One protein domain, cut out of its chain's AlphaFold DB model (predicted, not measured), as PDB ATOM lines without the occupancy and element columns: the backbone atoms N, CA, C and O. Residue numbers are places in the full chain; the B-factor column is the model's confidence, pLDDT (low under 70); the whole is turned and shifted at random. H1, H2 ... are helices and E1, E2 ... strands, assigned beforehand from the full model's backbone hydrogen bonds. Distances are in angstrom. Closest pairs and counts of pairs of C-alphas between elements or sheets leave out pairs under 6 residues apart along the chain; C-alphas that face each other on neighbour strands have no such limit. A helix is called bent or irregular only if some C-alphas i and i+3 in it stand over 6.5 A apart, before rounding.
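What this domain is: This is residues 165 to 237 of the 241 residues of an uncharacterized protein of Phycisphaerae bacterium SG8_4 (UniProt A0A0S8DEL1). Three helices lie roughly lengthwise together, their centres making a triangle, with H1 touching both H2 and H3 and running against both, and a small two-stranded hairpin, E1 and E2, stands across the end where H2 and H3 finish. H2 and H3 do not meet directly, and the opening stretch, residues 165 to 176, runs past the side away from H3 before it enters H1. You have 73 printed residues with three named helices and two named strands, in the order H1 H2 H3 E1 E2; the class is mostly helix, and the sheet, order E1 - E2, is antiparallel. The whole is compact, with a radius of gyration of the C-alphas of 11.3 A and spans of 32 by 25 by 17 A.

How they stand to each other: Start at residue 165 and pass the twelve residues with no named element to H1, residues 177 to 187. A tight link leads to H2, residues 192 to 203, and the two form a helical hairpin: they touch, closest at the C-alphas of Leu 186 and Ser 192, 4.1 A, opposite ways at a shallow tilt of 30 degrees. After a short link comes H3, residues 210 to 223, apart from H2. H3 touches H1, closest at the C-alphas of Leu 186 and Ala 210, 6.1 A, opposite ways at a shallow tilt of 9 degrees. Every O i to N i+4 pair is within hydrogen-bond range in H2, against 6 of 7 in H1 and 8 of 10 in H3. E1, residues 224 to 227, follows H3 at once, and a tight link joins it to E2, residues 233 to 236. These strands are an antiparallel hairpin with directions at 142 degrees; look for N 225 and O 235, 2.9 A, and N 227 and O 233, 2.9 A, within hydrogen-bond range. The closest C-alphas of H2 and E2 are those of Tyr 202 and Cys 233, 4.5 A; those of H3 and E2 are Asn 223 and Glu 236, 5.4 A. H2 and E1 are near each other, while H1 is apart from both strands.

Where its parts are: Find C-alpha 177 at (-21.951, -8.703, -41.607); from there H1 runs 17.1 A to C-alpha 187. It is neither bent nor irregular, but only just: C-alphas 184 and 187 are 6.2 A apart. H2 covers 16.1 A. H3 begins at C-alpha 210, (-17.355, -13.693, -26.795), and covers 19.9 A; it is irregular, with C-alphas 219 and 222 7.9 A apart. E1 covers 9.8 A and E2 10.1 A, ending at C-alpha 236, (-34.154, -8.747, -33.874).

The domain as a whole: The two C-alphas farthest apart are those of Glu 189 and Arg 229, 33.3 A. The printed part has no cut, and no link is long. The mean pLDDT of the printed part is 93.1, and no printed residue is under 70.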
ATOM      1  N   LEU A 165     -15.358   2.264 -35.169       95.19
ATOM      2  CA  LEU A 165     -15.643   1.293 -36.229       95.19
ATOM      3  C   LEU A 165     -14.627   1.366 -37.366       95.19
ATOM      4  O   LEU A 165     -14.159   0.325 -37.835       95.19
ATOM      5  N   HIS A 166     -14.269   2.582 -37.781       92.25
ATOM      6  CA  HIS A 166     -13.269   2.781 -38.819       92.25
ATOM      7  C   HIS A 166     -11.903   2.215 -38.388       92.25
ATOM      8  O   HIS A 166     -11.264   1.480 -39.140       92.25
ATOM      9  N   SER A 167     -11.482   2.460 -37.141       95.94
ATOM     10  CA  SER A 167     -10.225   1.927 -36.589       95.94
ATOM     11  C   SER A 167     -10.190   0.393 -36.493       95.94
ATOM     12  O   SER A 167      -9.117  -0.214 -36.543       95.94
ATOM     13  N   LEU A 168     -11.361  -0.244 -36.401       97.12
ATOM     14  CA  LEU A 168     -11.524  -1.697 -36.392       97.12
ATOM     15  C   LEU A 168     -11.574  -2.313 -37.801       97.12
ATOM     16  O   LEU A 168     -11.626  -3.538 -37.917       97.12
ATOM     17  N   GLY A 169     -11.522  -1.499 -38.861       95.31
ATOM     18  CA  GLY A 169     -11.586  -1.962 -40.248       95.31
ATOM     19  C   GLY A 169     -12.989  -2.385 -40.688       95.31
ATOM     20  O   GLY A 169     -13.126  -3.256 -41.543       95.31
ATOM     21  N   ILE A 170     -14.031  -1.814 -40.077       97.00
ATOM     22  CA  ILE A 170     -15.420  -2.002 -40.503       97.00
ATOM     23  C   ILE A 170     -15.769  -0.921 -41.528       97.00
ATOM     24  O   ILE A 170     -15.501   0.248 -41.294       97.00
ATOM     25  N   ASP A 171     -16.409  -1.295 -42.641       93.50
ATOM     26  CA  ASP A 171     -16.703  -0.357 -43.742       93.50
ATOM     27  C   ASP A 171     -18.052   0.374 -43.617       93.50
ATOM     28  O   ASP A 171     -18.320   1.321 -44.353       93.50
ATOM     29  N   SER A 172     -18.972  -0.130 -42.791       95.50
ATOM     30  CA  SER A 172     -20.322   0.431 -42.660       95.50
ATOM     31  C   SER A 172     -21.020  -0.077 -41.413       95.50
ATOM     32  O   SER A 172     -20.992  -1.279 -41.129       95.50
ATOM     33  N   ASN A 173     -21.730   0.822 -40.728       95.25
ATOM     34  CA  ASN A 173     -22.559   0.478 -39.582       95.25
ATOM     35  C   ASN A 173     -23.945  -0.096 -39.943       95.25
ATOM     36  O   ASN A 173     -24.713  -0.448 -39.051       95.25
ATOM     37  N   ARG A 174     -24.277  -0.208 -41.241       92.69
ATOM     38  CA  ARG A 174     -25.593  -0.672 -41.721       92.69
ATOM     39  C   ARG A 174     -25.636  -2.159 -42.082       92.69
ATOM     40  O   ARG A 174     -26.707  -2.733 -42.268       92.69
ATOM     41  N   LYS A 175     -24.476  -2.802 -42.244       93.00
ATOM     42  CA  LYS A 175     -24.376  -4.172 -42.772       93.00
ATOM     43  C   LYS A 175     -24.382  -5.190 -41.638       93.00
ATOM     44  O   LYS A 175     -23.461  -5.189 -40.837       93.00
ATOM     45  N   VAL A 176     -25.321  -6.144 -41.638       91.38
ATOM     46  CA  VAL A 176     -25.379  -7.235 -40.628       91.38
ATOM     47  C   VAL A 176     -24.046  -7.991 -40.507       91.38
ATOM     48  O   VAL A 176     -23.678  -8.434 -39.421       91.38
ATOM     49  N   ALA A 177     -23.284  -8.097 -41.601       92.75
ATOM     50  CA  ALA A 177     -21.951  -8.703 -41.607       92.75
ATOM     51  C   ALA A 177     -20.970  -8.048 -40.614       92.75
ATOM     52  O   ALA A 177     -20.114  -8.749 -40.080       92.75
ATOM     53  N   MET A 178     -21.125  -6.751 -40.307       95.75
ATOM     54  CA  MET A 178     -20.276  -6.061 -39.330       95.75
ATOM     55  C   MET A 178     -20.347  -6.714 -37.949       95.75
ATOM     56  O   MET A 178     -19.354  -6.742 -37.234       95.75
ATOM     57  N   ILE A 179     -21.516  -7.247 -37.569       97.12
ATOM     58  CA  ILE A 179     -21.722  -7.852 -36.254       97.12
ATOM     59  C   ILE A 179     -20.820  -9.072 -36.122       97.12
ATOM     60  O   ILE A 179     -20.120  -9.212 -35.127       97.12
ATOM     61  N   LYS A 180     -20.754  -9.900 -37.169       96.31
ATOM     62  CA  LYS A 180     -19.842 -11.042 -37.210       96.31
ATOM     63  C   LYS A 180     -18.382 -10.600 -37.100       96.31
ATOM     64  O   LYS A 180     -17.662 -11.134 -36.264       96.31
ATOM     65  N   SER A 181     -17.969  -9.599 -37.881       97.38
ATOM     66  CA  SER A 181     -16.603  -9.060 -37.831       97.38
ATOM     67  C   SER A 181     -16.233  -8.538 -36.440       97.38
ATOM     68  O   SER A 181     -15.157  -8.838 -35.933       97.38
ATOM     69  N   LEU A 182     -17.133  -7.810 -35.774       98.06
ATOM     70  CA  LEU A 182     -16.903  -7.326 -34.413       98.06
ATOM     71  C   LEU A 182     -16.799  -8.472 -33.395       98.06
ATOM     72  O   LEU A 182     -15.982  -8.395 -32.481       98.06
ATOM     73  N   ILE A 183     -17.581  -9.544 -33.556       97.88
ATOM     74  CA  ILE A 183     -17.490 -10.739 -32.701       97.88
ATOM     75  C   ILE A 183     -16.139 -11.436 -32.878       97.88
ATOM     76  O   ILE A 183     -15.517 -11.811 -31.886       97.88
ATOM     77  N   GLU A 184     -15.654 -11.573 -34.114       96.94
ATOM     78  CA  GLU A 184     -14.332 -12.148 -34.407       96.94
ATOM     79  C   GLU A 184     -13.203 -11.332 -33.749       96.94
ATOM     80  O   GLU A 184     -12.269 -11.900 -33.182       96.94
ATOM     81  N   LEU A 185     -13.332 -10.001 -33.729       97.81
ATOM     82  CA  LEU A 185     -12.378  -9.091 -33.085       97.81
ATOM     83  C   LEU A 185     -12.352  -9.193 -31.552       97.81
ATOM     84  O   LEU A 185     -11.399  -8.716 -30.935       97.81
ATOM     85  N   LEU A 186     -13.330  -9.846 -30.913       97.50
ATOM     86  CA  LEU A 186     -13.303 -10.063 -29.460       97.50
ATOM     87  C   LEU A 186     -12.155 -10.977 -29.008       97.50
ATOM     88  O   LEU A 186     -11.803 -10.931 -27.827       97.50
ATOM     89  N   ALA A 187     -11.594 -11.786 -29.916       95.69
ATOM     90  CA  ALA A 187     -10.451 -12.661 -29.654       95.69
ATOM     91  C   ALA A 187      -9.100 -11.916 -29.634       95.69
ATOM     92  O   ALA A 187      -8.128 -12.443 -29.098       95.69
ATOM     93  N   ASP A 188      -9.031 -10.708 -30.200       96.25
ATOM     94  CA  ASP A 188      -7.840  -9.855 -30.176       96.25
ATOM     95  C   ASP A 188      -7.895  -8.942 -28.944       96.25
ATOM     96  O   ASP A 188      -8.708  -8.019 -28.882       96.25
ATOM     97  N   GLU A 189      -7.027  -9.178 -27.956       94.88
ATOM     98  CA  GLU A 189      -7.000  -8.413 -26.701       94.88
ATOM     99  C   GLU A 189      -6.865  -6.899 -26.919       94.88
ATOM    100  O   GLU A 189      -7.455  -6.119 -26.170       94.88
ATOM    101  N   SER A 190      -6.156  -6.473 -27.972       96.31
ATOM    102  CA  SER A 190      -5.945  -5.053 -28.278       96.31
ATOM    103  C   SER A 190      -7.193  -4.357 -28.830       96.31
ATOM    104  O   SER A 190      -7.314  -3.137 -28.732       96.31
ATOM    105  N   LYS A 191      -8.145  -5.125 -29.377       96.69
ATOM    106  CA  LYS A 191      -9.374  -4.624 -30.017       96.69
ATOM    107  C   LYS A 191     -10.647  -5.016 -29.273       96.69
ATOM    108  O   LYS A 191     -11.686  -4.396 -29.481       96.69
ATOM    109  N   SER A 192     -10.577  -6.006 -28.383       96.31
ATOM    110  CA  SER A 192     -11.733  -6.636 -27.736       96.31
ATOM    111  C   SER A 192     -12.617  -5.650 -26.970       96.31
ATOM    112  O   SER A 192     -13.843  -5.767 -27.002       96.31
ATOM    113  N   ALA A 193     -12.024  -4.664 -26.289       96.00
ATOM    114  CA  ALA A 193     -12.788  -3.637 -25.578       96.00
ATOM    115  C   ALA A 193     -13.611  -2.781 -26.554       96.00
ATOM    116  O   ALA A 193     -14.832  -2.708 -26.432       96.00
ATOM    117  N   LEU A 194     -12.951  -2.236 -27.579       96.94
ATOM    118  CA  LEU A 194     -13.575  -1.379 -28.584       96.94
ATOM    119  C   LEU A 194     -14.635  -2.120 -29.408       96.94
ATOM    120  O   LEU A 194     -15.727  -1.606 -29.648       96.94
ATOM    121  N   ALA A 195     -14.340  -3.364 -29.794       97.69
ATOM    122  CA  ALA A 195     -15.276  -4.220 -30.510       97.69
ATOM    123  C   ALA A 195     -16.534  -4.505 -29.676       97.69
ATOM    124  O   ALA A 195     -17.648  -4.465 -30.202       97.69
ATOM    125  N   ARG A 196     -16.379  -4.729 -28.364       97.25
ATOM    126  CA  ARG A 196     -17.507  -4.919 -27.442       97.25
ATOM    127  C   ARG A 196     -18.343  -3.650 -27.292       97.25
ATOM    128  O   ARG A 196     -19.567  -3.745 -27.306       97.25
ATOM    129  N   ASP A 197     -17.717  -2.482 -27.202       95.56
ATOM    130  CA  ASP A 197     -18.441  -1.209 -27.134       95.56
ATOM    131  C   ASP A 197     -19.253  -0.952 -28.409       95.56
ATOM    132  O   ASP A 197     -20.425  -0.576 -28.329       95.56
ATOM    133  N   CYS A 198     -18.687  -1.257 -29.581       96.25
ATOM    134  CA  CYS A 198     -19.407  -1.206 -30.855       96.25
ATOM    135  C   CYS A 198     -20.578  -2.204 -30.889       96.25
ATOM    136  O   CYS A 198     -21.693  -1.838 -31.260       96.25
ATOM    137  N   LEU A 199     -20.372  -3.453 -30.459       97.19
ATOM    138  CA  LEU A 199     -21.445  -4.453 -30.385       97.19
ATOM    139  C   LEU A 199     -22.594  -3.988 -29.484       97.19
ATOM    140  O   LEU A 199     -23.757  -4.054 -29.892       97.19
ATOM    141  N   ASN A 200     -22.282  -3.458 -28.301       95.12
ATOM    142  CA  ASN A 200     -23.279  -2.921 -27.376       95.12
ATOM    143  C   ASN A 200     -24.058  -1.756 -28.005       95.12
ATOM    144  O   ASN A 200     -25.289  -1.717 -27.939       95.12
ATOM    145  N   ARG A 201     -23.345  -0.829 -28.659       93.38
ATOM    146  CA  ARG A 201     -23.907   0.354 -29.325       93.38
ATOM    147  C   ARG A 201     -24.921  -0.028 -30.401       93.38
ATOM    148  O   ARG A 201     -26.015   0.525 -30.415       93.38
ATOM    149  N   TYR A 202     -24.574  -0.982 -31.265       94.81
ATOM    150  CA  TYR A 202     -25.366  -1.301 -32.454       94.81
ATOM    151  C   TYR A 202     -26.406  -2.400 -32.258       94.81
ATOM    152  O   TYR A 202     -27.312  -2.498 -33.075       94.81
ATOM    153  N   THR A 203     -26.324  -3.217 -31.208       93.50
ATOM    154  CA  THR A 203     -27.292  -4.311 -30.975       93.50
ATOM    155  C   THR A 203     -28.155  -4.107 -29.733       93.50
ATOM    156  O   THR A 203     -29.140  -4.818 -29.555       93.50
ATOM    157  N   LYS A 204     -27.786  -3.161 -28.854       86.75
ATOM    158  CA  LYS A 204     -28.380  -2.949 -27.519       86.75
ATOM    159  C   LYS A 204     -28.278  -4.152 -26.574       86.75
ATOM    160  O   LYS A 204     -28.836  -4.111 -25.478       86.75
ATOM    161  N   GLN A 205     -27.558  -5.197 -26.968       93.94
ATOM    162  CA  GLN A 205     -27.187  -6.294 -26.088       93.94
ATOM    163  C   GLN A 205     -25.991  -5.875 -25.220       93.94
ATOM    164  O   GLN A 205     -25.303  -4.902 -25.519       93.94
ATOM    165  N   THR A 206     -25.750  -6.592 -24.122       94.81
ATOM    166  CA  THR A 206     -24.693  -6.258 -23.145       94.81
ATOM    167  C   THR A 206     -23.894  -7.484 -22.705       94.81
ATOM    168  O   THR A 206     -23.428  -7.581 -21.567       94.81
ATOM    169  N   PHE A 207     -23.742  -8.470 -23.595       95.44
ATOM    170  CA  PHE A 207     -23.036  -9.705 -23.264       95.44
ATOM    171  C   PHE A 207     -21.550  -9.447 -22.991       95.44
ATOM    172  O   PHE A 207     -20.856  -8.734 -23.719       95.44
ATOM    173  N   THR A 208     -21.030 -10.081 -21.945       90.06
ATOM    174  CA  THR A 208     -19.630  -9.921 -21.542       90.06
ATOM    175  C   THR A 208     -18.706 -10.927 -22.232       90.06
ATOM    176  O   THR A 208     -17.561 -10.589 -22.543       90.06
ATOM    177  N   SER A 209     -19.189 -12.138 -22.534       93.06
ATOM    178  CA  SER A 209     -18.387 -13.208 -23.138       93.06
ATOM    179  C   SER A 209     -18.509 -13.261 -24.663       93.06
ATOM    180  O   SER A 209     -19.601 -13.151 -25.221       93.06
ATOM    181  N   ALA A 210     -17.382 -13.498 -25.343       94.19
ATOM    182  CA  ALA A 210     -17.355 -13.693 -26.795       94.19
ATOM    183  C   ALA A 210     -18.198 -14.904 -27.227       94.19
ATOM    184  O   ALA A 210     -18.928 -14.835 -28.208       94.19
ATOM    185  N   GLN A 211     -18.185 -15.981 -26.435       95.88
ATOM    186  CA  GLN A 211     -18.999 -17.167 -26.701       95.88
ATOM    187  C   GLN A 211     -20.501 -16.850 -26.724       95.88
ATOM    188  O   GLN A 211     -21.216 -17.339 -27.597       95.88
ATOM    189  N   ARG A 212     -20.990 -16.014 -25.793       96.81
ATOM    190  CA  ARG A 212     -22.407 -15.632 -25.770       96.81
ATOM    191  C   ARG A 212     -22.779 -14.787 -26.984       96.81
ATOM    192  O   ARG A 212     -23.867 -14.977 -27.522       96.81
ATOM    193  N   TRP A 213     -21.884 -13.900 -27.420       97.31
ATOM    194  CA  TRP A 213     -22.062 -13.126 -28.645       97.31
ATOM    195  C   TRP A 213     -22.171 -14.013 -29.885       97.31
ATOM    196  O   TRP A 213     -23.118 -13.847 -30.650       97.31
ATOM    197  N   SER A 214     -21.258 -14.974 -30.062       96.62
ATOM    198  CA  SER A 214     -21.305 -15.909 -31.195       96.62
ATOM    199  C   SER A 214     -22.606 -16.704 -31.218       96.62
ATOM    200  O   SER A 214     -23.273 -16.744 -32.247       96.62
ATOM    201  N   GLN A 215     -23.017 -17.255 -30.070       96.75
ATOM    202  CA  GLN A 215     -24.275 -17.993 -29.958       96.75
ATOM    203  C   GLN A 215     -25.478 -17.116 -30.334       96.75
ATOM    204  O   GLN A 215     -26.331 -17.527 -31.114       96.75
ATOM    205  N   TRP A 216     -25.541 -15.895 -29.798       96.25
ATOM    206  CA  TRP A 216     -26.623 -14.967 -30.117       96.25
ATOM    207  C   TRP A 216     -26.662 -14.630 -31.612       96.25
ATOM    208  O   TRP A 216     -27.741 -14.597 -32.201       96.25
ATOM    209  N   TYR A 217     -25.505 -14.414 -32.240       95.62
ATOM    210  CA  TYR A 217     -25.441 -14.143 -33.671       95.62
ATOM    211  C   TYR A 217     -25.907 -15.347 -34.498       95.62
ATOM    212  O   TYR A 217     -26.704 -15.170 -35.409       95.62
ATOM    213  N   GLU A 218     -25.488 -16.569 -34.173       94.75
ATOM    214  CA  GLU A 218     -25.942 -17.781 -34.874       94.75
ATOM    215  C   GLU A 218     -27.463 -17.980 -34.781       94.75
ATOM    216  O   GLU A 218     -28.105 -18.323 -35.773       94.75
ATOM    217  N   GLU A 219     -28.047 -17.710 -33.612       93.62
ATOM    218  CA  GLU A 219     -29.491 -17.808 -33.369       93.62
ATOM    219  C   GLU A 219     -30.293 -16.731 -34.124       93.62
ATOM    220  O   GLU A 219     -31.431 -16.978 -34.528       93.62
ATOM    221  N   ASN A 220     -29.719 -15.536 -34.315       92.69
ATOM    222  CA  ASN A 220     -30.482 -14.347 -34.709       92.69
ATOM    223  C   ASN A 220     -30.052 -13.693 -36.020       92.69
ATOM    224  O   ASN A 220     -30.815 -12.878 -36.524       92.69
ATOM    225  N   ALA A 221     -28.899 -14.022 -36.610       91.19
ATOM    226  CA  ALA A 221     -28.341 -13.303 -37.765       91.19
ATOM    227  C   ALA A 221     -29.323 -13.178 -38.934       91.19
ATOM    228  O   ALA A 221     -29.376 -12.144 -39.593       91.19
ATOM    229  N   GLY A 222     -30.127 -14.218 -39.157       88.81
ATOM    230  CA  GLY A 222     -31.169 -14.223 -40.176       88.81
ATOM    231  C   GLY A 222     -32.349 -13.281 -39.904       88.81
ATOM    232  O   GLY A 222     -33.044 -12.876 -40.823       88.81
ATOM    233  N   ASN A 223     -32.551 -12.910 -38.647       86.06
ATOM    234  CA  ASN A 223     -33.625 -12.049 -38.170       86.06
ATOM    235  C   ASN A 223     -33.136 -10.632 -37.825       86.06
ATOM    236  O   ASN A 223     -33.932  -9.818 -37.358       86.06
ATOM    237  N   LEU A 224     -31.844 -10.329 -37.996       88.56
ATOM    238  CA  LEU A 224     -31.291  -9.013 -37.685       88.56
ATOM    239  C   LEU A 224     -31.524  -8.037 -38.829       88.56
ATOM    240  O   LEU A 224     -31.154  -8.300 -39.974       88.56
ATOM    241  N   VAL A 225     -32.056  -6.862 -38.496       85.50
ATOM    242  CA  VAL A 225     -32.309  -5.804 -39.474       85.50
ATOM    243  C   VAL A 225     -31.814  -4.460 -38.971       85.50
ATOM    244  O   VAL A 225     -32.027  -4.107 -37.811       85.50
ATOM    245  N   PHE A 226     -31.123  -3.723 -39.842       88.69
ATOM    246  CA  PHE A 226     -30.572  -2.412 -39.528       88.69
ATOM    247  C   PHE A 226     -31.584  -1.290 -39.745       88.69
ATOM    248  O   PHE A 226     -32.012  -1.057 -40.875       88.69
ATOM    249  N   SER A 227     -31.872  -0.525 -38.694       85.50
ATOM    250  CA  SER A 227     -32.849   0.554 -38.745       85.50
ATOM    251  C   SER A 227     -32.213   1.931 -38.585       85.50
ATOM    252  O   SER A 227     -31.657   2.268 -37.534       85.50
ATOM    253  N   ASP A 228     -32.386   2.778 -39.603       85.50
ATOM    254  CA  ASP A 228     -31.997   4.183 -39.529       85.50
ATOM    255  C   ASP A 228     -32.903   4.980 -38.587       85.50
ATOM    256  O   ASP A 228     -32.451   5.783 -37.772       85.50
ATOM    257  N   ARG A 229     -34.210   4.745 -38.646       79.38
ATOM    258  CA  ARG A 229     -35.187   5.462 -37.826       79.38
ATOM    259  C   ARG A 229     -35.236   4.937 -36.405       79.38
ATOM    260  O   ARG A 229     -35.624   5.687 -35.519       79.38
ATOM    261  N   GLY A 230     -34.776   3.712 -36.176       76.81
ATOM    262  CA  GLY A 230     -34.600   3.075 -34.878       76.81
ATOM    263  C   GLY A 230     -33.337   3.499 -34.140       76.81
ATOM    264  O   GLY A 230     -32.879   2.768 -33.267       76.81
ATOM    265  N   GLY A 231     -32.751   4.653 -34.452       82.69
ATOM    266  CA  GLY A 231     -31.548   5.129 -33.765       82.69
ATOM    267  C   GLY A 231     -30.279   4.412 -34.213       82.69
ATOM    268  O   GLY A 231     -29.394   4.188 -33.396       82.69
ATOM    269  N   TYR A 232     -30.202   4.062 -35.497       90.06
ATOM    270  CA  TYR A 232     -28.993   3.543 -36.139       90.06
ATOM    271  C   TYR A 232     -28.494   2.231 -35.526       90.06
ATOM    272  O   TYR A 232     -27.304   2.069 -35.284       90.06
ATOM    273  N   CYS A 233     -29.414   1.308 -35.240       90.44
ATOM    274  CA  CYS A 233     -29.133   0.042 -34.563       90.44
ATOM    275  C   CYS A 233     -29.752  -1.143 -35.312       90.44
ATOM    276  O   CYS A 233     -30.731  -0.994 -36.048       90.44
ATOM    277  N   PHE A 234     -29.216  -2.329 -35.050       90.81
ATOM    278  CA  PHE A 234     -29.808  -3.601 -35.419       90.81
ATOM    279  C   PHE A 234     -30.877  -4.014 -34.416       90.81
ATOM    280  O   PHE A 234     -30.719  -3.863 -33.204       90.81
ATOM    281  N   TYR A 235     -31.949  -4.578 -34.953       85.94
ATOM    282  CA  TYR A 235     -33.056  -5.134 -34.197       85.94
ATOM    283  C   TYR A 235     -33.296  -6.575 -34.615       85.94
ATOM    284  O   TYR A 235     -33.220  -6.907 -35.796       85.94
ATOM    285  N   GLU A 236     -33.622  -7.412 -33.637       86.00
ATOM    286  CA  GLU A 236     -34.154  -8.747 -33.874       86.00
ATOM    287  C   GLU A 236     -35.620  -8.629 -34.295       86.00
ATOM    288  O   GLU A 236     -36.451  -8.084 -33.565       86.00
ATOM    289  N   VAL A 237     -35.938  -9.146 -35.477       77.25
ATOM    290  CA  VAL A 237     -37.297  -9.214 -36.012       77.25
ATOM    291  C   VAL A 237     -37.692 -10.687 -36.116       77.25
ATOM    292  O   VAL A 237     -37.287 -11.368 -37.061       77.25
TER     293      VAL A 237